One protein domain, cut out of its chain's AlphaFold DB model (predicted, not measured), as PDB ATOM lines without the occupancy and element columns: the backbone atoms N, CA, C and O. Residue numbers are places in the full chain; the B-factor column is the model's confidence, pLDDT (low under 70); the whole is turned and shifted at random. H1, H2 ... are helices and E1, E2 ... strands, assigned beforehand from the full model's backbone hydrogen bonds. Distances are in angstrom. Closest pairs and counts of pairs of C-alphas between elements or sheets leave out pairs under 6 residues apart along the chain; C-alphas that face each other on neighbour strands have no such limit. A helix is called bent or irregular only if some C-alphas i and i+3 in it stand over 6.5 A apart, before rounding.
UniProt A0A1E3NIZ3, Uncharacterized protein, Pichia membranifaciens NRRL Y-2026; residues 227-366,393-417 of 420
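AT A GLANCE: This is residues 227 to 366 and 393 to 417 of the 420 residues of an uncharacterized protein of Pichia membranifaciens NRRL Y-2026 (UniProt A0A1E3NIZ3). A single antiparallel sheet of four strands makes a slab, with the long helix H4 slanting over one face and H2 running along the edge strand E1 on that same face. Over the other face lie parts of the long unnamed stretch of residues 227 to 259 and the short helix H1, while little H3 packs on H4 near its first turns. The printed part has 165 residues, with four named helices and four named strands in the order H1 H2 E1 H3 H4 E2 E3 E4; the sheet's order is E1 E4 E3 E2. The class is mixed, helices and strands, with 70 residues in named elements, under half of those printed. The whole is compact, with a radius of gyration of the C-alphas of 15.7 A, and rounded, spanning 43 by 40 by 30 A.

IN THESE COORDINATES: In the sheet, E1 is residues 287 to 295, 23.8 A long, from C-alpha 287 at (-37.818, 11.834, -39.360). E4 is residues 409 to 416, 23.3 A, ending with C-alpha 416 at (-41.292, 14.848, -41.419). E3 is residues 398 to 404, 19.9 A, and E2 is residues 350 to 356, 19.7 A. H4, residues 312 to 331, is 26.3 A long and begins with C-alpha 312 at (-34.534, 40.199, -44.447). H2 is residues 272 to 281, 14.2 A; H1 is residues 260 to 263, 5.0 A; H3 is residues 298 to 302, 6.1 A.

HOW THE PARTS SIT: E1 and E4 are antiparallel neighbours at 166 degrees, with N 292 and O 412 2.8 A apart, within hydrogen-bond range. E3 and E4 form a hairpin, with N 400 and O 413 at 2.9 A. E3 and E2 are antiparallel, with N 351 and O 403 at 2.8 A. H2 and H4 are on the same face, giving two layers, helices on one face of a sheet. H2 lies over E1 at a height over the sheet of 9.3 A, along the strands, at 1 degree to E1 on the local plane; the closest C-alphas are those of Tyr 275 and Phe 292, 6.5 A apart. H4 lies over E4, E3 and E2 at a height of 10.0 A, slantwise to the strands, at 39 degrees to E4 on the local plane. H4 has a kink of 37 degrees near residue 319 and is irregular, but only just: C-alphas 322 and 325 are 6.54 A apart. H4 touches H2 with residues 326 to 331 alone, closest at the C-alphas of Lys 280 and Ile 330, 5.6 A, at a steep tilt of 38 degrees, the same way. H3 touches H4, closest at the C-alphas of Leu 301 and Leu 318, 7.2 A. H1 is not on the sheet and only just apart from E1, 8.3 A at the closest. Each O i to N i+4 pair is within hydrogen-bond range in H2 and H3, and 14 of 16 in H4; H1 is too short for one.

THE WHOLE: The C-alphas of Tyr 227 and Leu 306 are the two farthest apart, 46.8 A. Residues 367 to 392 are not printed, and C-alphas 366 and 393 are 17.2 A apart across the cut. The link from H4 to E2 is long, 18 residues. Mean pLDDT of the printed part is 77.0, with 41 residues under 70, among them 227 to 239, 338 to 348 and 359 to 366.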
ATOM      1  N   TYR A 227     -34.291  12.057 -22.748       48.56
ATOM      2  CA  TYR A 227     -35.568  11.368 -22.406       48.56
ATOM      3  C   TYR A 227     -36.824  12.192 -22.009       48.56
ATOM      4  O   TYR A 227     -37.926  11.650 -21.998       48.56
ATOM      5  N   LYS A 228     -36.716  13.482 -21.668       49.69
ATOM      6  CA  LYS A 228     -37.821  14.336 -21.180       49.69
ATOM      7  C   LYS A 228     -38.654  15.010 -22.288       49.69
ATOM      8  O   LYS A 228     -39.493  15.856 -21.990       49.69
ATOM      9  N   VAL A 229     -38.404  14.697 -23.562       52.19
ATOM     10  CA  VAL A 229     -38.827  15.514 -24.716       52.19
ATOM     11  C   VAL A 229     -39.761  14.719 -25.646       52.19
ATOM     12  O   VAL A 229     -39.335  14.157 -26.652       52.19
ATOM     13  N   ALA A 230     -41.054  14.659 -25.304       49.94
ATOM     14  CA  ALA A 230     -42.057  13.893 -26.056       49.94
ATOM     15  C   ALA A 230     -42.300  14.455 -27.482       49.94
ATOM     16  O   ALA A 230     -42.454  15.674 -27.618       49.94
ATOM     17  N   PRO A 231     -42.426  13.615 -28.538       49.12
ATOM     18  CA  PRO A 231     -42.446  14.076 -29.934       49.12
ATOM     19  C   PRO A 231     -43.495  15.149 -30.263       49.12
ATOM     20  O   PRO A 231     -43.200  16.100 -30.990       49.12
ATOM     21  N   HIS A 232     -44.699  15.023 -29.699       44.62
ATOM     22  CA  HIS A 232     -45.852  15.877 -30.009       44.62
ATOM     23  C   HIS A 232     -45.930  17.171 -29.178       44.62
ATOM     24  O   HIS A 232     -46.666  18.083 -29.540       44.62
ATOM     25  N   ALA A 233     -45.190  17.291 -28.070       45.16
ATOM     26  CA  ALA A 233     -45.405  18.347 -27.070       45.16
ATOM     27  C   ALA A 233     -44.824  19.731 -27.454       45.16
ATOM     28  O   ALA A 233     -44.609  20.585 -26.593       45.16
ATOM     29  N   LEU A 234     -44.429  19.925 -28.716       48.94
ATOM     30  CA  LEU A 234     -43.320  20.820 -29.053       48.94
ATOM     31  C   LEU A 234     -43.581  21.676 -30.294       48.94
ATOM     32  O   LEU A 234     -43.039  21.424 -31.372       48.94
ATOM     33  N   SER A 235     -44.312  22.772 -30.079       48.72
ATOM     34  CA  SER A 235     -44.273  23.932 -30.973       48.72
ATOM     35  C   SER A 235     -42.814  24.365 -31.241       48.72
ATOM     36  O   SER A 235     -42.001  24.425 -30.303       48.72
ATOM     37  N   PRO A 236     -42.448  24.680 -32.497       51.91
ATOM     38  CA  PRO A 236     -41.082  25.063 -32.846       51.91
ATOM     39  C   PRO A 236     -40.689  26.482 -32.399       51.91
ATOM     40  O   PRO A 236     -39.502  26.796 -32.404       51.91
ATOM     41  N   THR A 237     -41.635  27.341 -32.001       55.09
ATOM     42  CA  THR A 237     -41.436  28.807 -31.998       55.09
ATOM     43  C   THR A 237     -40.999  29.459 -30.682       55.09
ATOM     44  O   THR A 237     -40.749  30.663 -30.681       55.09
ATOM     45  N   GLN A 238     -40.876  28.738 -29.557       62.84
ATOM     46  CA  GLN A 238     -40.497  29.382 -28.285       62.84
ATOM     47  C   GLN A 238     -39.090  30.022 -28.374       62.84
ATOM     48  O   GLN A 238     -38.107  29.304 -28.582       62.84
ATOM     49  N   PRO A 239     -38.952  31.355 -28.211       63.50
ATOM     50  CA  PRO A 239     -37.811  32.092 -28.765       63.50
ATOM     51  C   PRO A 239     -36.458  31.786 -28.108       63.50
ATOM     52  O   PRO A 239     -35.431  31.949 -28.769       63.50
ATOM     53  N   ASN A 240     -36.455  31.302 -26.859       73.94
ATOM     54  CA  ASN A 240     -35.264  31.130 -26.016       73.94
ATOM     55  C   ASN A 240     -34.932  29.665 -25.657       73.94
ATOM     56  O   ASN A 240     -34.177  29.445 -24.714       73.94
ATOM     57  N   LEU A 241     -35.479  28.658 -26.351       80.88
ATOM     58  CA  LEU A 241     -35.174  27.243 -26.066       80.88
ATOM     59  C   LEU A 241     -34.265  26.602 -27.123       80.88
ATOM     60  O   LEU A 241     -34.389  26.879 -28.315       80.88
ATOM     61  N   CYS A 242     -33.412  25.672 -26.687       83.94
ATOM     62  CA  CYS A 242     -32.621  24.816 -27.569       83.94
ATOM     63  C   CYS A 242     -33.530  23.959 -28.471       83.94
ATOM     64  O   CYS A 242     -34.427  23.266 -27.982       83.94
ATOM     65  N   LEU A 243     -33.294  23.956 -29.787       80.31
ATOM     66  CA  LEU A 243     -34.085  23.148 -30.727       80.31
ATOM     67  C   LEU A 243     -33.953  21.640 -30.456       80.31
ATOM     68  O   LEU A 243     -34.955  20.929 -30.550       80.31
ATOM     69  N   SER A 244     -32.764  21.185 -30.043       83.00
ATOM     70  CA  SER A 244     -32.485  19.798 -29.642       83.00
ATOM     71  C   SER A 244     -33.069  19.475 -28.252       83.00
ATOM     72  O   SER A 244     -34.207  19.012 -28.168       83.00
ATOM     73  N   CYS A 245     -32.345  19.776 -27.164       80.50
ATOM     74  CA  CYS A 245     -32.684  19.346 -25.796       80.50
ATOM     75  C   CYS A 245     -33.714  20.215 -25.043       80.50
ATOM     76  O   CYS A 245     -34.039  19.912 -23.899       80.50
ATOM     77  N   LYS A 246     -34.198  21.317 -25.635       78.62
ATOM     78  CA  LYS A 246     -35.146  22.277 -25.023       78.62
ATOM     79  C   LYS A 246     -34.695  22.959 -23.719       78.62
ATOM     80  O   LYS A 246     -35.493  23.664 -23.110       78.62
ATOM     81  N   ALA A 247     -33.415  22.872 -23.352       82.06
ATOM     82  CA  ALA A 247     -32.821  23.732 -22.326       82.06
ATOM     83  C   ALA A 247     -32.980  25.228 -22.673       82.06
ATOM     84  O   ALA A 247     -32.946  25.610 -23.848       82.06
ATOM     85  N   SER A 248     -33.130  26.068 -21.644       82.81
ATOM     86  CA  SER A 248     -33.185  27.528 -21.788       82.81
ATOM     87  C   SER A 248     -31.832  28.082 -22.241       82.81
ATOM     88  O   SER A 248     -30.784  27.653 -21.756       82.81
ATOM     89  N   LEU A 249     -31.847  29.026 -23.179       81.81
ATOM     90  CA  LEU A 249     -30.650  29.610 -23.776       81.81
ATOM     91  C   LEU A 249     -30.347  30.995 -23.191       81.81
ATOM     92  O   LEU A 249     -31.264  31.799 -22.999       81.81
ATOM     93  N   PRO A 250     -29.061  31.343 -22.982       77.88
ATOM     94  CA  PRO A 250     -28.684  32.718 -22.687       77.88
ATOM     95  C   PRO A 250     -29.028  33.614 -23.883       77.88
ATOM     96  O   PRO A 250     -28.927  33.184 -25.035       77.88
ATOM     97  N   LYS A 251     -29.368  34.887 -23.632       71.50
ATOM     98  CA  LYS A 251     -29.773  35.856 -24.674       71.50
ATOM     99  C   LYS A 251     -28.789  35.909 -25.860       71.50
ATOM    100  O   LYS A 251     -29.214  35.978 -27.006       71.50
ATOM    101  N   GLN A 252     -27.492  35.759 -25.591       68.12
ATOM    102  CA  GLN A 252     -26.404  35.710 -26.581       68.12
ATOM    103  C   GLN A 252     -26.482  34.533 -27.576       68.12
ATOM    104  O   GLN A 252     -25.923  34.624 -28.661       68.12
ATOM    105  N   ARG A 253     -27.164  33.429 -27.234       70.50
ATOM    106  CA  ARG A 253     -27.401  32.267 -28.119       70.50
ATOM    107  C   ARG A 253     -28.854  32.183 -28.614       70.50
ATOM    108  O   ARG A 253     -29.223  31.204 -29.261       70.50
ATOM    109  N   SER A 254     -29.676  33.202 -28.345       64.62
ATOM    110  CA  SER A 254     -31.067  33.267 -28.824       64.62
ATOM    111  C   SER A 254     -31.170  33.395 -30.352       64.62
ATOM    112  O   SER A 254     -32.189  32.986 -30.909       64.62
ATOM    113  N   GLY A 255     -30.105  33.871 -31.014       70.19
ATOM    114  CA  GLY A 255     -29.859  33.712 -32.449       70.19
ATOM    115  C   GLY A 255     -29.798  32.237 -32.832       70.19
ATOM    116  O   GLY A 255     -30.808  31.643 -33.194       70.19
ATOM    117  N   LYS A 256     -28.636  31.614 -32.627       77.12
ATOM    118  CA  LYS A 256     -28.310  30.219 -32.982       77.12
ATOM    119  C   LYS A 256     -29.298  29.129 -32.517       77.12
ATOM    120  O   LYS A 256     -29.315  28.050 -33.093       77.12
ATOM    121  N   GLN A 257     -30.088  29.349 -31.461       81.75
ATOM    122  CA  GLN A 257     -31.082  28.395 -30.920       81.75
ATOM    123  C   GLN A 257     -30.576  26.966 -30.592       81.75
ATOM    124  O   GLN A 257     -31.361  26.025 -30.453       81.75
ATOM    125  N   ILE A 258     -29.267  26.801 -30.378       86.12
ATOM    126  CA  ILE A 258     -28.623  25.549 -29.958       86.12
ATOM    127  C   ILE A 258     -27.727  25.829 -28.739       86.12
ATOM    128  O   ILE A 258     -26.927  26.773 -28.736       86.12
ATOM    129  N   CYS A 259     -27.870  25.021 -27.680       86.06
ATOM    130  CA  CYS A 259     -27.000  25.097 -26.504       86.06
ATOM    131  C   CYS A 259     -25.623  24.480 -26.796       86.06
ATOM    132  O   CYS A 259     -25.474  23.661 -27.702       86.06
ATOM    133  N   GLN A 260     -24.617  24.857 -26.007       85.88
ATOM    134  CA  GLN A 260     -23.226  24.449 -26.221       85.88
ATOM    135  C   GLN A 260     -23.034  22.922 -26.191       85.88
ATOM    136  O   GLN A 260     -22.341  22.383 -27.045       85.88
ATOM    137  N   GLU A 261     -23.717  22.227 -25.277       85.50
ATOM    138  CA  GLU A 261     -23.714  20.758 -25.162       85.50
ATOM    139  C   GLU A 261     -24.247  20.075 -26.433       85.50
ATOM    140  O   GLU A 261     -23.678  19.100 -26.920       85.50
ATOM    141  N   CYS A 262     -25.332  20.607 -27.008       85.94
ATOM    142  CA  CYS A 262     -25.914  20.078 -28.240       85.94
ATOM    143  C   CYS A 262     -25.063  20.417 -29.470       85.94
ATOM    144  O   CYS A 262     -24.955  19.594 -30.369       85.94
ATOM    145  N   GLU A 263     -24.407  21.579 -29.508       87.06
ATOM    146  CA  GLU A 263     -23.473  21.968 -30.580       87.06
ATOM    147  C   GLU A 263     -22.266  21.008 -30.718       87.06
ATOM    148  O   GLU A 263     -21.681  20.892 -31.806       87.06
ATOM    149  N   THR A 264     -21.934  20.276 -29.648       84.75
ATOM    150  CA  THR A 264     -20.932  19.194 -29.629       84.75
ATOM    151  C   THR A 264     -21.477  17.784 -29.912       84.75
ATOM    152  O   THR A 264     -20.671  16.881 -30.128       84.75
ATOM    153  N   LYS A 265     -22.802  17.572 -29.957       83.69
ATOM    154  CA  LYS A 265     -23.411  16.252 -30.228       83.69
ATOM    155  C   LYS A 265     -23.163  15.786 -31.668       83.69
ATOM    156  O   LYS A 265     -23.217  16.582 -32.606       83.69
ATOM    157  N   GLN A 266     -22.916  14.485 -31.855       79.88
ATOM    158  CA  GLN A 266     -22.558  13.926 -33.171       79.88
ATOM    159  C   GLN A 266     -23.759  13.807 -34.125       79.88
ATOM    160  O   GLN A 266     -23.569  13.698 -35.335       79.88
ATOM    161  N   SER A 267     -24.984  13.864 -33.597       81.44
ATOM    162  CA  SER A 267     -26.224  13.974 -34.374       81.44
ATOM    163  C   SER A 267     -26.449  15.340 -35.038       81.44
ATOM    164  O   SER A 267     -27.273  15.422 -35.950       81.44
ATOM    165  N   ILE A 268     -25.734  16.407 -34.641       86.88
ATOM    166  CA  ILE A 268     -25.817  17.705 -35.331       86.88
ATOM    167  C   ILE A 268     -24.872  17.714 -36.535       86.88
ATOM    168  O   ILE A 268     -23.644  17.722 -36.403       86.88
ATOM    169  N   LEU A 269     -25.462  17.748 -37.728       89.94
ATOM    170  CA  LEU A 269     -24.746  17.635 -38.995       89.94
ATOM    171  C   LEU A 269     -24.207  18.999 -39.448       89.94
ATOM    172  O   LEU A 269     -24.916  20.002 -39.422       89.94
ATOM    173  N   LYS A 270     -22.931  19.029 -39.858       89.88
ATOM    174  CA  LYS A 270     -22.197  20.265 -40.206       89.88
ATOM    175  C   LYS A 270     -21.815  20.369 -41.691       89.88
ATOM    176  O   LYS A 270     -21.531  21.462 -42.169       89.88
ATOM    177  N   ASP A 271     -21.880  19.259 -42.433       89.62
ATOM    178  CA  ASP A 271     -21.895  19.244 -43.904       89.62
ATOM    179  C   ASP A 271     -23.335  19.094 -44.412       89.62
ATOM    180  O   ASP A 271     -24.105  18.259 -43.928       89.62
ATOM    181  N   PHE A 272     -23.680  19.901 -45.414       90.69
ATOM    182  CA  PHE A 272     -25.003  19.905 -46.025       90.69
ATOM    183  C   PHE A 272     -25.220  18.705 -46.958       90.69
ATOM    184  O   PHE A 272     -26.333  18.197 -47.039       90.69
ATOM    185  N   ASN A 273     -24.178  18.178 -47.612       87.62
ATOM    186  CA  ASN A 273     -24.331  17.009 -48.488       87.62
ATOM    187  C   ASN A 273     -24.603  15.735 -47.672       87.62
ATOM    188  O   ASN A 273     -25.451  14.921 -48.046       87.62
ATOM    189  N   HIS A 274     -23.939  15.585 -46.524       86.06
ATOM    190  CA  HIS A 274     -24.233  14.564 -45.523       86.06
ATOM    191  C   HIS A 274     -25.668  14.721 -44.993       86.06
ATOM    192  O   HIS A 274     -26.420  13.749 -45.015       86.06
ATOM    193  N   TYR A 275     -26.089  15.935 -44.619       90.88
ATOM    194  CA  TYR A 275     -27.470  16.217 -44.204       90.88
ATOM    195  C   TYR A 275     -28.506  15.786 -45.252       90.88
ATOM    196  O   TYR A 275     -29.376  14.965 -44.958       90.88
ATOM    197  N   LEU A 276     -28.361  16.250 -46.495       90.06
ATOM    198  CA  LEU A 276     -29.219  15.856 -47.613       90.06
ATOM    199  C   LEU A 276     -29.199  14.339 -47.856       90.06
ATOM    200  O   LEU A 276     -30.234  13.754 -48.157       90.06
ATOM    201  N   THR A 277     -28.054  13.675 -47.677       86.12
ATOM    202  CA  THR A 277     -27.946  12.212 -47.805       86.12
ATOM    203  C   THR A 277     -28.722  11.485 -46.703       86.12
ATOM    204  O   THR A 277     -29.424  10.518 -46.998       86.12
ATOM    205  N   ILE A 278     -28.682  11.968 -45.457       88.31
ATOM    206  CA  ILE A 278     -29.500  11.428 -44.360       88.31
ATOM    207  C   ILE A 278     -30.994  11.619 -44.638       88.31
ATOM    208  O   ILE A 278     -31.751  10.660 -44.483       88.31
ATOM    209  N   LEU A 279     -31.422  12.791 -45.117       89.69
ATOM    210  CA  LEU A 279     -32.821  12.999 -45.511       89.69
ATOM    211  C   LEU A 279     -33.227  12.061 -46.665       89.69
ATOM    212  O   LEU A 279     -34.267  11.409 -46.593       89.69
ATOM    213  N   LYS A 280     -32.375  11.908 -47.688       87.88
ATOM    214  CA  LYS A 280     -32.612  11.041 -48.858       87.88
ATOM    215  C   LYS A 280     -32.833   9.574 -48.493       87.88
ATOM    216  O   LYS A 280     -33.718   8.929 -49.052       87.88
ATOM    217  N   LEU A 281     -32.006   9.039 -47.596       85.44
ATOM    218  CA  LEU A 281     -31.996   7.616 -47.236       85.44
ATOM    219  C   LEU A 281     -33.112   7.234 -46.256       85.44
ATOM    220  O   LEU A 281     -33.487   6.066 -46.182       85.44
ATOM    221  N   ASN A 282     -33.660   8.215 -45.539       84.44
ATOM    222  CA  ASN A 282     -34.734   8.030 -44.567       84.44
ATOM    223  C   ASN A 282     -36.068   8.654 -45.027       84.44
ATOM    224  O   ASN A 282     -36.994   8.749 -44.231       84.44
ATOM    225  N   LYS A 283     -36.211   9.043 -46.306       82.31
ATOM    226  CA  LYS A 283     -37.415   9.720 -46.833       82.31
ATOM    227  C   LYS A 283     -38.722   8.906 -46.780       82.31
ATOM    228  O   LYS A 283     -39.766   9.416 -47.155       82.31
ATOM    229  N   THR A 284     -38.649   7.631 -46.400       80.38
ATOM    230  CA  THR A 284     -39.799   6.729 -46.204       80.38
ATOM    231  C   THR A 284     -39.934   6.308 -44.733       80.38
ATOM    232  O   THR A 284     -40.322   5.175 -44.437       80.38
ATOM    233  N   GLN A 285     -39.474   7.157 -43.816       81.62
ATOM    234  CA  GLN A 285     -39.494   6.959 -42.369       81.62
ATOM    235  C   GLN A 285     -39.876   8.281 -41.699       81.62
ATOM    236  O   GLN A 285     -39.600   9.355 -42.236       81.62
ATOM    237  N   ASP A 286     -40.469   8.202 -40.510       79.56
ATOM    238  CA  ASP A 286     -40.734   9.390 -39.703       79.56
ATOM    239  C   ASP A 286     -39.410   9.964 -39.184       79.56
ATOM    240  O   ASP A 286     -38.734   9.387 -38.328       79.56
ATOM    241  N   LEU A 287     -39.029  11.116 -39.727       81.69
ATOM    242  CA  LEU A 287     -37.818  11.834 -39.360       81.69
ATOM    243  C   LEU A 287     -38.154  12.907 -38.334       81.69
ATOM    244  O   LEU A 287     -39.007  13.763 -38.556       81.69
ATOM    245  N   TYR A 288     -37.440  12.910 -37.214       81.62
ATOM    246  CA  TYR A 288     -37.669  13.865 -36.138       81.62
ATOM    247  C   TYR A 288     -36.399  14.667 -35.862       81.62
ATOM    248  O   TYR A 288     -35.366  14.089 -35.546       81.62
ATOM    249  N   ARG A 289     -36.474  16.001 -35.957       80.56
ATOM    250  CA  ARG A 289     -35.400  16.933 -35.555       80.56
ATOM    251  C   ARG A 289     -34.016  16.569 -36.098       80.56
ATOM    252  O   ARG A 289     -33.035  16.543 -35.354       80.56
ATOM    253  N   ILE A 290     -33.918  16.331 -37.402       88.38
ATOM    254  CA  ILE A 290     -32.613  16.226 -38.053       88.38
ATOM    255  C   ILE A 290     -32.077  17.654 -38.186       88.38
ATOM    256  O   ILE A 290     -32.619  18.463 -38.948       88.38
ATOM    257  N   ILE A 291     -31.057  17.982 -37.386       90.81
ATOM    258  CA  ILE A 291     -30.504  19.336 -37.270       90.81
ATOM    259  C   ILE A 291     -29.232  19.458 -38.114       90.81
ATOM    260  O   ILE A 291     -28.243  18.761 -37.882       90.81
ATOM    261  N   PHE A 292     -29.261  20.397 -39.054       93.88
ATOM    262  CA  PHE A 292     -28.096  20.941 -39.736       93.88
ATOM    263  C   PHE A 292     -27.678  22.257 -39.073       93.88
ATOM    264  O   PHE A 292     -28.528  23.078 -38.722       93.88
ATOM    265  N   MET A 293     -26.374  22.466 -38.914       92.81
ATOM    266  CA  MET A 293     -25.806  23.695 -38.366       92.81
ATOM    267  C   MET A 293     -24.521  24.063 -39.103       92.81
ATOM    268  O   MET A 293     -23.587  23.265 -39.180       92.81
ATOM    269  N   THR A 294     -24.447  25.293 -39.598       93.06
ATOM    270  CA  THR A 294     -23.278  25.822 -40.306       93.06
ATOM    271  C   THR A 294     -23.111  27.318 -40.030       93.06
ATOM    272  O   THR A 294     -23.984  27.941 -39.429       93.06
ATOM    273  N   ASN A 295     -21.991  27.901 -40.450       92.31
ATOM    274  CA  ASN A 295     -21.747  29.336 -40.352       92.31
ATOM    275  C   ASN A 295     -21.438  29.898 -41.748       92.31
ATOM    276  O   ASN A 295     -20.567  29.385 -42.452       92.31
ATOM    277  N   ILE A 296     -22.207  30.905 -42.159       90.31
ATOM    278  CA  ILE A 296     -22.144  31.564 -43.465       90.31
ATOM    279  C   ILE A 296     -22.282  33.072 -43.207       90.31
ATOM    280  O   ILE A 296     -23.405  33.564 -43.045       90.31
ATOM    281  N   PRO A 297     -21.171  33.827 -43.168       90.56
ATOM    282  CA  PRO A 297     -21.217  35.274 -43.012       90.56
ATOM    283  C   PRO A 297     -22.120  35.923 -44.068       90.56
ATOM    284  O   PRO A 297     -22.128  35.501 -45.229       90.56
ATOM    285  N   LEU A 298     -22.858  36.966 -43.683       87.56
ATOM    286  CA  LEU A 298     -23.844  37.624 -44.548       87.56
ATOM    287  C   LEU A 298     -23.244  38.070 -45.893       87.56
ATOM    288  O   LEU A 298     -23.839  37.848 -46.945       87.56
ATOM    289  N   ASP A 299     -22.015  38.589 -45.887       86.25
ATOM    290  CA  ASP A 299     -21.311  39.010 -47.105       86.25
ATOM    291  C   ASP A 299     -20.847  37.836 -47.991       86.25
ATOM    292  O   ASP A 299     -20.484  38.043 -49.146       86.25
ATOM    293  N   GLN A 300     -20.839  36.593 -47.493       87.38
ATOM    294  CA  GLN A 300     -20.646  35.395 -48.322       87.38
ATOM    295  C   GLN A 300     -21.970  34.930 -48.942       87.38
ATOM    296  O   GLN A 300     -21.978  34.493 -50.091       87.38
ATOM    297  N   LEU A 301     -23.080  35.040 -48.209       85.00
ATOM    298  CA  LEU A 301     -24.417  34.716 -48.714       85.00
ATOM    299  C   LEU A 301     -24.858  35.702 -49.811       85.00
ATOM    300  O   LEU A 301     -25.367  35.282 -50.853       85.00
ATOM    301  N   LEU A 302     -24.591  36.996 -49.618       86.06
ATOM    302  CA  LEU A 302     -24.911  38.048 -50.589       86.06
ATOM    303  C   LEU A 302     -24.036  37.998 -51.853       86.06
ATOM    304  O   LEU A 302     -24.518  38.376 -52.910       86.06
ATOM    305  N   LYS A 303     -22.819  37.433 -51.818       81.12
ATOM    306  CA  LYS A 303     -21.994  37.222 -53.033       81.12
ATOM    307  C   LYS A 303     -22.602  36.256 -54.060       81.12
ATOM    308  O   LYS A 303     -22.143  36.227 -55.196       81.12
ATOM    309  N   SER A 304     -23.612  35.470 -53.676       69.88
ATOM    310  CA  SER A 304     -24.431  34.669 -54.606       69.88
ATOM    311  C   SER A 304     -25.586  35.460 -55.245       69.88
ATOM    312  O   SER A 304     -26.235  34.956 -56.156       69.88
ATOM    313  N   SER A 305     -25.853  36.683 -54.779       70.62
ATOM    314  CA  SER A 305     -26.855  37.603 -55.321       70.62
ATOM    315  C   SER A 305     -26.209  38.574 -56.309       70.62
ATOM    316  O   SER A 305     -25.107  39.061 -56.083       70.62
ATOM    317  N   LEU A 306     -26.937  38.946 -57.366       63.88
ATOM    318  CA  LEU A 306     -26.574  40.071 -58.243       63.88
ATOM    319  C   LEU A 306     -26.890  41.447 -57.614       63.88
ATOM    320  O   LEU A 306     -26.820  42.471 -58.289       63.88
ATOM    321  N   SER A 307     -27.278  41.478 -56.337       62.28
ATOM    322  CA  SER A 307     -27.579  42.694 -55.581       62.28
ATOM    323  C   SER A 307     -27.154  42.573 -54.114       62.28
ATOM    324  O   SER A 307     -27.528  41.617 -53.429       62.28
ATOM    325  N   ASP A 308     -26.456  43.589 -53.604       70.81
ATOM    326  CA  ASP A 308     -26.037  43.715 -52.196       70.81
ATOM    327  C   ASP A 308     -27.196  44.072 -51.236       70.81
ATOM    328  O   ASP A 308     -26.993  44.641 -50.162       70.81
ATOM    329  N   ASN A 309     -28.443  43.773 -51.617       78.50
ATOM    330  CA  ASN A 309     -29.623  44.114 -50.832       78.50
ATOM    331  C   ASN A 309     -29.664  43.274 -49.544       78.50
ATOM    332  O   ASN A 309     -30.010  42.092 -49.570       78.50
ATOM    333  N   LYS A 310     -29.333  43.900 -48.408       82.75
ATOM    334  CA  LYS A 310     -29.272  43.250 -47.088       82.75
ATOM    335  C   LYS A 310     -30.647  43.045 -46.426       82.75
ATOM    336  O   LYS A 310     -30.695  42.748 -45.238       82.75
ATOM    337  N   SER A 311     -31.756  43.214 -47.154       85.06
ATOM    338  CA  SER A 311     -33.103  43.040 -46.600       85.06
ATOM    339  C   SER A 311     -33.373  41.602 -46.146       85.06
ATOM    340  O   SER A 311     -32.986  40.631 -46.803       85.06
ATOM    341  N   SER A 312     -34.115  41.472 -45.046       83.69
ATOM    342  CA  SER A 312     -34.534  40.199 -44.447       83.69
ATOM    343  C   SER A 312     -35.193  39.252 -45.459       83.69
ATOM    344  O   SER A 312     -34.940  38.051 -45.441       83.69
ATOM    345  N   GLN A 313     -35.981  39.798 -46.392       84.25
ATOM    346  CA  GLN A 313     -36.643  39.043 -47.462       84.25
ATOM    347  C   GLN A 313     -35.655  38.512 -48.515       84.25
ATOM    348  O   GLN A 313     -35.763  37.357 -48.924       84.25
ATOM    349  N   ASN A 314     -34.661  39.309 -48.932       85.75
ATOM    350  CA  ASN A 314     -33.643  38.850 -49.884       85.75
ATOM    351  C   ASN A 314     -32.753  37.764 -49.261       85.75
ATOM    352  O   ASN A 314     -32.492  36.736 -49.883       85.75
ATOM    353  N   VAL A 315     -32.352  37.947 -48.000       87.50
ATOM    354  CA  VAL A 315     -31.590  36.948 -47.234       87.50
ATOM    355  C   VAL A 315     -32.395  35.653 -47.064       87.50
ATOM    356  O   VAL A 315     -31.869  34.573 -47.336       87.50
ATOM    357  N   LEU A 316     -33.677  35.741 -46.692       87.81
ATOM    358  CA  LEU A 316     -34.561  34.575 -46.575       87.81
ATOM    359  C   LEU A 316     -34.726  33.841 -47.914       87.81
ATOM    360  O   LEU A 316     -34.676  32.611 -47.933       87.81
ATOM    361  N   LYS A 317     -34.857  34.569 -49.032       87.94
ATOM    362  CA  LYS A 317     -34.910  33.974 -50.373       87.94
ATOM    363  C   LYS A 317     -33.608  33.250 -50.733       87.94
ATOM    364  O   LYS A 317     -33.655  32.092 -51.129       87.94
ATOM    365  N   LEU A 318     -32.448  33.878 -50.532       89.38
ATOM    366  CA  LEU A 318     -31.144  33.255 -50.807       89.38
ATOM    367  C   LEU A 318     -30.916  31.987 -49.968       89.38
ATOM    368  O   LEU A 318     -30.312  31.027 -50.446       89.38
ATOM    369  N   LEU A 319     -31.410  31.956 -48.727       90.81
ATOM    370  CA  LEU A 319     -31.388  30.757 -47.889       90.81
ATOM    371  C   LEU A 319     -32.385  29.690 -48.369       90.81
ATOM    372  O   LEU A 319     -32.063  28.504 -48.323       90.81
ATOM    373  N   TYR A 320     -33.559  30.089 -48.865       90.50
ATOM    374  CA  TYR A 320     -34.538  29.181 -49.463       90.50
ATOM    375  C   TYR A 320     -33.989  28.507 -50.726       90.50
ATOM    376  O   TYR A 320     -33.900  27.278 -50.772       90.50
ATOM    377  N   ASP A 321     -33.521  29.299 -51.691       88.75
ATOM    378  CA  ASP A 321     -32.982  28.824 -52.969       88.75
ATOM    379  C   ASP A 321     -31.758  27.903 -52.763       88.75
ATOM    380  O   ASP A 321     -31.575  26.925 -53.486       88.75
ATOM    381  N   LYS A 322     -30.928  28.179 -51.743       90.62
ATOM    382  CA  LYS A 322     -29.689  27.430 -51.465       90.62
ATOM    383  C   LYS A 322     -29.862  26.202 -50.560       90.62
ATOM    384  O   LYS A 322     -29.080  25.261 -50.687       90.62
ATOM    385  N   TYR A 323     -30.827  26.210 -49.634       92.38
ATOM    386  CA  TYR A 323     -30.994  25.139 -48.637       92.38
ATOM    387  C   TYR A 323     -32.360  24.460 -48.673       92.38
ATOM    388  O   TYR A 323     -32.416  23.241 -48.542       92.38
ATOM    389  N   VAL A 324     -33.454  25.200 -48.855       91.38
ATOM    390  CA  VAL A 324     -34.806  24.619 -48.829       91.38
ATOM    391  C   VAL A 324     -35.116  23.895 -50.137       91.38
ATOM    392  O   VAL A 324     -35.575  22.759 -50.089       91.38
ATOM    393  N   VAL A 325     -34.781  24.473 -51.295       89.69
ATOM    394  CA  VAL A 325     -35.025  23.824 -52.598       89.69
ATOM    395  C   VAL A 325     -34.341  22.443 -52.698       89.69
ATOM    396  O   VAL A 325     -35.055  21.473 -52.958       89.69
ATOM    397  N   PRO A 326     -33.043  22.262 -52.360       90.62
ATOM    398  CA  PRO A 326     -32.424  20.928 -52.338       90.62
ATOM    399  C   PRO A 326     -33.019  19.953 -51.306       90.62
ATOM    400  O   PRO A 326     -32.966  18.740 -51.510       90.62
ATOM    401  N   ILE A 327     -33.589  20.448 -50.196       90.94
ATOM    402  CA  ILE A 327     -34.325  19.608 -49.235       90.94
ATOM    403  C   ILE A 327     -35.636  19.127 -49.866       90.94
ATOM    404  O   ILE A 327     -35.924  17.927 -49.807       90.94
ATOM    405  N   ASN A 328     -36.393  20.021 -50.509       89.44
ATOM    406  CA  ASN A 328     -37.651  19.696 -51.184       89.44
ATOM    407  C   ASN A 328     -37.420  18.665 -52.307       89.44
ATOM    408  O   ASN A 328     -38.078  17.627 -52.326       89.44
ATOM    409  N   GLU A 329     -36.424  18.885 -53.177       87.75
ATOM    410  CA  GLU A 329     -36.046  17.965 -54.269       87.75
ATOM    411  C   GLU A 329     -35.723  16.543 -53.780       87.75
ATOM    412  O   GLU A 329     -36.095  15.547 -54.405       87.75
ATOM    413  N   ILE A 330     -35.002  16.427 -52.662       86.50
ATOM    414  CA  ILE A 330     -34.504  15.140 -52.169       86.50
ATOM    415  C   ILE A 330     -35.546  14.395 -51.330       86.50
ATOM    416  O   ILE A 330     -35.661  13.168 -51.432       86.50
ATOM    417  N   THR A 331     -36.317  15.119 -50.520       84.94
ATOM    418  CA  THR A 331     -37.370  14.537 -49.673       84.94
ATOM    419  C   THR A 331     -38.651  14.270 -50.452       84.94
ATOM    420  O   THR A 331     -39.295  13.254 -50.204       84.94
ATOM    421  N   ASN A 332     -38.936  15.055 -51.499       82.06
ATOM    422  CA  ASN A 332     -40.222  15.131 -52.210       82.06
ATOM    423  C   ASN A 332     -41.344  15.757 -51.347       82.06
ATOM    424  O   ASN A 332     -42.513  15.644 -51.701       82.06
ATOM    425  N   ALA A 333     -40.995  16.414 -50.233       80.69
ATOM    426  CA  ALA A 333     -41.913  17.202 -49.416       80.69
ATOM    427  C   ALA A 333     -41.779  18.688 -49.787       80.69
ATOM    428  O   ALA A 333     -40.685  19.252 -49.761       80.69
ATOM    429  N   GLU A 334     -42.886  19.328 -50.152       82.94
ATOM    430  CA  GLU A 334     -42.887  20.698 -50.663       82.94
ATOM    431  C   GLU A 334     -43.038  21.713 -49.522       82.94
ATOM    432  O   GLU A 334     -44.144  22.056 -49.111       82.94
ATOM    433  N   PHE A 335     -41.919  22.206 -48.986       84.31
ATOM    434  CA  PHE A 335     -41.931  23.290 -48.002       84.31
ATOM    435  C   PHE A 335     -41.989  24.645 -48.705       84.31
ATOM    436  O   PHE A 335     -40.972  25.119 -49.208       84.31
ATOM    437  N   LEU A 336     -43.169  25.267 -48.727       80.56
ATOM    438  CA  LEU A 336     -43.388  26.579 -49.340       80.56
ATOM    439  C   LEU A 336     -43.038  27.724 -48.383       80.56
ATOM    440  O   LEU A 336     -43.324  27.665 -47.185       80.56
ATOM    441  N   LEU A 337     -42.489  28.812 -48.927       77.50
ATOM    442  CA  LEU A 337     -42.467  30.114 -48.256       77.50
ATOM    443  C   LEU A 337     -43.901  30.665 -48.160       77.50
ATOM    444  O   LEU A 337     -44.524  30.886 -49.196       77.50
ATOM    445  N   PRO A 338     -44.430  30.958 -46.955       63.16
ATOM    446  CA  PRO A 338     -45.684  31.686 -46.831       63.16
ATOM    447  C   PRO A 338     -45.518  33.099 -47.400       63.16
ATOM    448  O   PRO A 338     -44.698  33.862 -46.874       63.16
ATOM    449  N   ASN A 339     -46.304  33.433 -48.430       54.66
ATOM    450  CA  ASN A 339     -46.399  34.777 -49.005       54.66
ATOM    451  C   ASN A 339     -46.709  35.788 -47.893       54.66
ATOM    452  O   ASN A 339     -47.810  35.808 -47.343       54.66
ATOM    453  N   SER A 340     -45.726  36.607 -47.527       50.28
ATOM    454  CA  SER A 340     -45.836  37.516 -46.389       50.28
ATOM    455  C   SER A 340     -46.578  38.797 -46.766       50.28
ATOM    456  O   SER A 340     -45.946  39.809 -47.055       50.28
ATOM    457  N   GLN A 341     -47.911  38.772 -46.698       42.41
ATOM    458  CA  GLN A 341     -48.721  39.991 -46.560       42.41
ATOM    459  C   GLN A 341     -48.567  40.575 -45.143       42.41
ATOM    460  O   GLN A 341     -49.498  40.575 -44.340       42.41
ATOM    461  N   SER A 342     -47.356  41.026 -44.821       41.38
ATOM    462  CA  SER A 342     -47.037  41.760 -43.595       41.38
ATOM    463  C   SER A 342     -45.667  42.429 -43.748       41.38
ATOM    464  O   SER A 342     -44.665  41.925 -43.236       41.38
ATOM    465  N   ASP A 343     -45.615  43.554 -44.463       39.94
ATOM    466  CA  ASP A 343     -44.425  44.414 -44.547       39.94
ATOM    467  C   ASP A 343     -44.239  45.239 -43.256       39.94
ATOM    468  O   ASP A 343     -44.165  46.464 -43.271       39.94
ATOM    469  N   GLU A 344     -44.156  44.544 -42.121       41.78
ATOM    470  CA  GLU A 344     -43.535  45.061 -40.901       41.78
ATOM    471  C   GLU A 344     -42.012  44.931 -41.086       41.78
ATOM    472  O   GLU A 344     -41.505  43.803 -41.137       41.78
ATOM    473  N   PRO A 345     -41.248  46.034 -41.204       43.28
ATOM    474  CA  PRO A 345     -39.798  45.980 -41.338       43.28
ATOM    475  C   PRO A 345     -39.166  45.703 -39.970       43.28
ATOM    476  O   PRO A 345     -38.545  46.581 -39.362       43.28
ATOM    477  N   SER A 346     -39.330  44.479 -39.458       49.59
ATOM    478  CA  SER A 346     -38.661  44.091 -38.223       49.59
ATOM    479  C   SER A 346     -37.148  44.110 -38.454       49.59
ATOM    480  O   SER A 346     -36.597  43.391 -39.290       49.59
ATOM    481  N   ASN A 347     -36.454  44.960 -37.694       52.44
ATOM    482  CA  ASN A 347     -34.989  45.010 -37.646       52.44
ATOM    483  C   ASN A 347     -34.434  43.825 -36.830       52.44
ATOM    484  O   ASN A 347     -33.502  43.975 -36.036       52.44
ATOM    485  N   ASP A 348     -35.041  42.647 -36.993       64.31
ATOM    486  CA  ASP A 348     -34.615  41.416 -36.355       64.31
ATOM    487  C   ASP A 348     -33.299  40.971 -36.985       64.31
ATOM    488  O   ASP A 348     -33.251  40.459 -38.102       64.31
ATOM    489  N   THR A 349     -32.218  41.087 -36.218       79.81
ATOM    490  CA  THR A 349     -30.900  40.546 -36.577       79.81
ATOM    491  C   THR A 349     -30.882  39.016 -36.680       79.81
ATOM    492  O   THR A 349     -29.838  38.436 -36.966       79.81
ATOM    493  N   VAL A 350     -32.011  38.348 -36.424       84.00
ATOM    494  CA  VAL A 350     -32.168  36.895 -36.440       84.00
ATOM    495  C   VAL A 350     -33.436  36.524 -37.208       84.00
ATOM    496  O   VAL A 350     -34.550  36.664 -36.705       84.00
ATOM    497  N   LEU A 351     -33.267  35.987 -38.413       85.56
ATOM    498  CA  LEU A 351     -34.366  35.555 -39.268       85.56
ATOM    499  C   LEU A 351     -34.860  34.176 -38.833       85.56
ATOM    500  O   LEU A 351     -34.170  33.176 -39.031       85.56
ATOM    501  N   LYS A 352     -36.070  34.113 -38.273       85.62
ATOM    502  CA  LYS A 352     -36.717  32.863 -37.845       85.62
ATOM    503  C   LYS A 352     -37.941  32.581 -38.704       85.62
ATOM    504  O   LYS A 352     -38.904  33.345 -38.684       85.62
ATOM    505  N   LYS A 353     -37.932  31.465 -39.434       85.88
ATOM    506  CA  LYS A 353     -39.054  31.038 -40.277       85.88
ATOM    507  C   LYS A 353     -39.349  29.559 -40.051       85.88
ATOM    508  O   LYS A 353     -38.448  28.726 -40.029       85.88
ATOM    509  N   VAL A 354     -40.627  29.230 -39.903       85.00
ATOM    510  CA  VAL A 354     -41.114  27.848 -39.909       85.00
ATOM    511  C   VAL A 354     -41.908  27.662 -41.192       85.00
ATOM    512  O   VAL A 354     -42.842  28.422 -41.450       85.00
ATOM    513  N   LEU A 355     -41.512  26.682 -41.995       85.12
ATOM    514  CA  LEU A 355     -42.227  26.240 -43.187       85.12
ATOM    515  C   LEU A 355     -42.941  24.925 -42.855       85.12
ATOM    516  O   LEU A 355     -42.389  24.088 -42.137       85.12
ATOM    517  N   LYS A 356     -44.148  24.739 -43.386       83.44
ATOM    518  CA  LYS A 356     -44.897  23.473 -43.342       83.44
ATOM    519  C   LYS A 356     -44.902  22.838 -44.731       83.44
ATOM    520  O   LYS A 356     -44.627  23.539 -45.706       83.44
ATOM    521  N   CYS A 357     -45.201  21.545 -44.828       81.62
ATOM    522  CA  CYS A 357     -45.376  20.917 -46.138       81.62
ATOM    523  C   CYS A 357     -46.688  21.399 -46.789       81.62
ATOM    524  O   CYS A 357     -47.693  21.596 -46.104       81.62
ATOM    525  N   ALA A 358     -46.709  21.578 -48.110       75.88
ATOM    526  CA  ALA A 358     -47.907  21.967 -48.859       75.88
ATOM    527  C   ALA A 358     -49.040  20.927 -48.732       75.88
ATOM    528  O   ALA A 358     -50.217  21.287 -48.739       75.88
ATOM    529  N   SER A 359     -48.701  19.654 -48.507       68.44
ATOM    530  CA  SER A 359     -49.659  18.582 -48.193       68.44
ATOM    531  C   SER A 359     -50.329  18.720 -46.814       68.44
ATOM    532  O   SER A 359     -51.325  18.048 -46.560       68.44
ATOM    533  N   ASP A 360     -49.819  19.583 -45.928       55.88
ATOM    534  CA  ASP A 360     -50.501  19.989 -44.688       55.88
ATOM    535  C   ASP A 360     -51.558  21.080 -44.979       55.88
ATOM    536  O   ASP A 360     -52.461  21.311 -44.176       55.88
ATOM    537  N   HIS A 361     -51.424  21.792 -46.107       48.59
ATOM    538  CA  HIS A 361     -52.247  22.943 -46.491       48.59
ATOM    539  C   HIS A 361     -53.406  22.595 -47.436       48.59
ATOM    540  O   HIS A 361     -54.327  23.397 -47.560       48.59
ATOM    541  N   SER A 362     -53.427  21.410 -48.055       46.47
ATOM    542  CA  SER A 362     -54.491  20.992 -48.989       46.47
ATOM    543  C   SER A 362     -55.870  20.764 -48.344       46.47
ATOM    544  O   SER A 362     -56.827  20.456 -49.048       46.47
ATOM    545  N   THR A 363     -55.993  20.916 -47.023       43.06
ATOM    546  CA  THR A 363     -57.272  20.954 -46.287       43.06
ATOM    547  C   THR A 363     -57.774  22.378 -46.015       43.06
ATOM    548  O   THR A 363     -58.911  22.549 -45.578       43.06
ATOM    549  N   VAL A 364     -56.970  23.413 -46.291       39.59
ATOM    550  CA  VAL A 364     -57.396  24.815 -46.206       39.59
ATOM    551  C   VAL A 364     -57.967  25.229 -47.557       39.59
ATOM    552  O   VAL A 364     -57.236  25.435 -48.524       39.59
ATOM    553  N   SER A 365     -59.290  25.359 -47.623       33.78
ATOM    554  CA  SER A 365     -59.988  25.847 -48.810       33.78
ATOM    555  C   SER A 365     -59.488  27.236 -49.211       33.78
ATOM    556  O   SER A 365     -59.596  28.177 -48.422       33.78
ATOM    557  N   PHE A 366     -59.029  27.384 -50.455       36.88
ATOM    558  CA  PHE A 366     -58.849  28.688 -51.090       36.88
ATOM    559  C   PHE A 366     -60.223  29.320 -51.351       36.88
ATOM    560  O   PHE A 366     -60.750  29.271 -52.459       36.88
ATOM    561  N   GLU A 393     -53.254  12.923 -44.658       48.69
ATOM    562  CA  GLU A 393     -52.974  14.201 -44.014       48.69
ATOM    563  C   GLU A 393     -51.597  14.151 -43.359       48.69
ATOM    564  O   GLU A 393     -51.335  13.348 -42.458       48.69
ATOM    565  N   CYS A 394     -50.718  15.035 -43.802       57.25
ATOM    566  CA  CYS A 394     -49.391  15.149 -43.244       57.25
ATOM    567  C   CYS A 394     -49.470  15.998 -41.967       57.25
ATOM    568  O   CYS A 394     -49.743  17.194 -42.015       57.25
ATOM    569  N   LYS A 395     -49.318  15.367 -40.794       57.53
ATOM    570  CA  LYS A 395     -49.681  16.008 -39.510       57.53
ATOM    571  C   LYS A 395     -48.531  16.719 -38.795       57.53
ATOM    572  O   LYS A 395     -48.796  17.489 -37.875       57.53
ATOM    573  N   PHE A 396     -47.275  16.473 -39.187       68.25
ATOM    574  CA  PHE A 396     -46.093  16.951 -38.451       68.25
ATOM    575  C   PHE A 396     -44.868  17.317 -39.323       68.25
ATOM    576  O   PHE A 396     -43.754  17.396 -38.793       68.25
ATOM    577  N   SER A 397     -45.027  17.561 -40.632       80.31
ATOM    578  CA  SER A 397     -43.891  17.957 -41.485       80.31
ATOM    579  C   SER A 397     -43.587  19.448 -41.376       80.31
ATOM    580  O   SER A 397     -44.341  20.296 -41.846       80.31
ATOM    581  N   GLN A 398     -42.436  19.775 -40.790       86.06
ATOM    582  CA  GLN A 398     -42.000  21.152 -40.576       86.06
ATOM    583  C   GLN A 398     -40.495  21.318 -40.803       86.06
ATOM    584  O   GLN A 398     -39.675  20.549 -40.289       86.06
ATOM    585  N   LEU A 399     -40.136  22.389 -41.509       88.62
ATOM    586  CA  LEU A 399     -38.766  22.867 -41.638       88.62
ATOM    587  C   LEU A 399     -38.621  24.164 -40.841       88.62
ATOM    588  O   LEU A 399     -39.220  25.187 -41.172       88.62
ATOM    589  N   CYS A 400     -37.822  24.128 -39.781       88.31
ATOM    590  CA  CYS A 400     -37.509  25.308 -38.980       88.31
ATOM    591  C   CYS A 400     -36.158  25.859 -39.434       88.31
ATOM    592  O   CYS A 400     -35.139  25.195 -39.245       88.31
ATOM    593  N   LEU A 401     -36.157  27.054 -40.016       89.56
ATOM    594  CA  LEU A 401     -34.967  27.780 -40.445       89.56
ATOM    595  C   LEU A 401     -34.722  28.953 -39.496       89.56
ATOM    596  O   LEU A 401     -35.629  29.737 -39.205       89.56
ATOM    597  N   ASN A 402     -33.488  29.075 -39.024       90.00
ATOM    598  CA  ASN A 402     -33.055  30.169 -38.171       90.00
ATOM    599  C   ASN A 402     -31.655  30.637 -38.593       90.00
ATOM    600  O   ASN A 402     -30.740  29.818 -38.690       90.00
ATOM    601  N   TYR A 403     -31.506  31.933 -38.870       90.19
ATOM    602  CA  TYR A 403     -30.265  32.540 -39.347       90.19
ATOM    603  C   TYR A 403     -29.958  33.849 -38.618       90.19
ATOM    604  O   TYR A 403     -30.743  34.795 -38.679       90.19
ATOM    605  N   ASP A 404     -28.800  33.924 -37.966       89.38
ATOM    606  CA  ASP A 404     -28.291  35.155 -37.357       89.38
ATOM    607  C   ASP A 404     -27.526  35.985 -38.405       89.38
ATOM    608  O   ASP A 404     -26.496  35.558 -38.929       89.38
ATOM    609  N   MET A 405     -28.030  37.180 -38.723       87.06
ATOM    610  CA  MET A 405     -27.452  38.073 -39.735       87.06
ATOM    611  C   MET A 405     -26.138  38.730 -39.287       87.06
ATOM    612  O   MET A 405     -25.396  39.218 -40.142       87.06
ATOM    613  N   ASN A 406     -25.834  38.737 -37.983       87.38
ATOM    614  CA  ASN A 406     -24.589  39.289 -37.446       87.38
ATOM    615  C   ASN A 406     -23.483  38.229 -37.390       87.38
ATOM    616  O   ASN A 406     -22.351  38.508 -37.784       87.38
ATOM    617  N   THR A 407     -23.783  37.023 -36.888       88.38
ATOM    618  CA  THR A 407     -22.772  35.953 -36.751       88.38
ATOM    619  C   THR A 407     -22.661  35.068 -37.988       88.38
ATOM    620  O   THR A 407     -21.642  34.403 -38.168       88.38
ATOM    621  N   GLY A 408     -23.695  35.028 -38.831       88.06
ATOM    622  CA  GLY A 408     -23.814  34.082 -39.936       88.06
ATOM    623  C   GLY A 408     -24.200  32.661 -39.511       88.06
ATOM    624  O   GLY A 408     -24.175  31.763 -40.353       88.06
ATOM    625  N   ASP A 409     -24.526  32.408 -38.238       90.69
ATOM    626  CA  ASP A 409     -24.949  31.078 -37.788       90.69
ATOM    627  C   ASP A 409     -26.301  30.700 -38.418       90.69
ATOM    628  O   ASP A 409     -27.326  31.326 -38.144       90.69
ATOM    629  N   LEU A 410     -26.300  29.641 -39.229       92.12
ATOM    630  CA  LEU A 410     -27.482  29.029 -39.832       92.12
ATOM    631  C   LEU A 410     -27.780  27.701 -39.133       92.12
ATOM    632  O   LEU A 410     -26.941  26.795 -39.123       92.12
ATOM    633  N   VAL A 411     -28.997  27.558 -38.612       92.12
ATOM    634  CA  VAL A 411     -29.529  26.298 -38.084       92.12
ATOM    635  C   VAL A 411     -30.817  25.939 -38.815       92.12
ATOM    636  O   VAL A 411     -31.740  26.746 -38.919       92.12
ATOM    637  N   ILE A 412     -30.876  24.704 -39.310       92.38
ATOM    638  CA  ILE A 412     -32.044  24.134 -39.983       92.38
ATOM    639  C   ILE A 412     -32.436  22.851 -39.248       92.38
ATOM    640  O   ILE A 412     -31.623  21.941 -39.103       92.38
ATOM    641  N   SER A 413     -33.680  22.767 -38.782       90.38
ATOM    642  CA  SER A 413     -34.246  21.574 -38.145       90.38
ATOM    643  C   SER A 413     -35.389  21.028 -38.992       90.38
ATOM    644  O   SER A 413     -36.414  21.692 -39.146       90.38
ATOM    645  N   PHE A 414     -35.228  19.803 -39.484       89.38
ATOM    646  CA  PHE A 414     -36.221  19.087 -40.284       89.38
ATOM    647  C   PHE A 414     -36.952  18.045 -39.430       89.38
ATOM    648  O   PHE A 414     -36.314  17.208 -38.785       89.38
ATOM    649  N   SER A 415     -38.282  18.081 -39.457       86.62
ATOM    650  CA  SER A 415     -39.150  16.972 -39.051       86.62
ATOM    651  C   SER A 415     -40.115  16.646 -40.190       86.62
ATOM    652  O   SER A 415     -40.601  17.553 -40.862       86.62
ATOM    653  N   HIS A 416     -40.411  15.365 -40.379       81.62
ATOM    654  CA  HIS A 416     -41.292  14.848 -41.419       81.62
ATOM    655  C   HIS A 416     -42.006  13.592 -40.924       81.62
ATOM    656  O   HIS A 416     -41.359  12.695 -40.384       81.62
ATOM    657  N   SER A 417     -43.319  13.525 -41.141       78.38
ATOM    658  CA  SER A 417     -44.066  12.268 -41.067       78.38
ATOM    659  C   SER A 417     -44.258  11.726 -42.475       78.38
ATOM    660  O   SER A 417     -44.660  12.480 -43.362       78.38
TER     661      SER A 417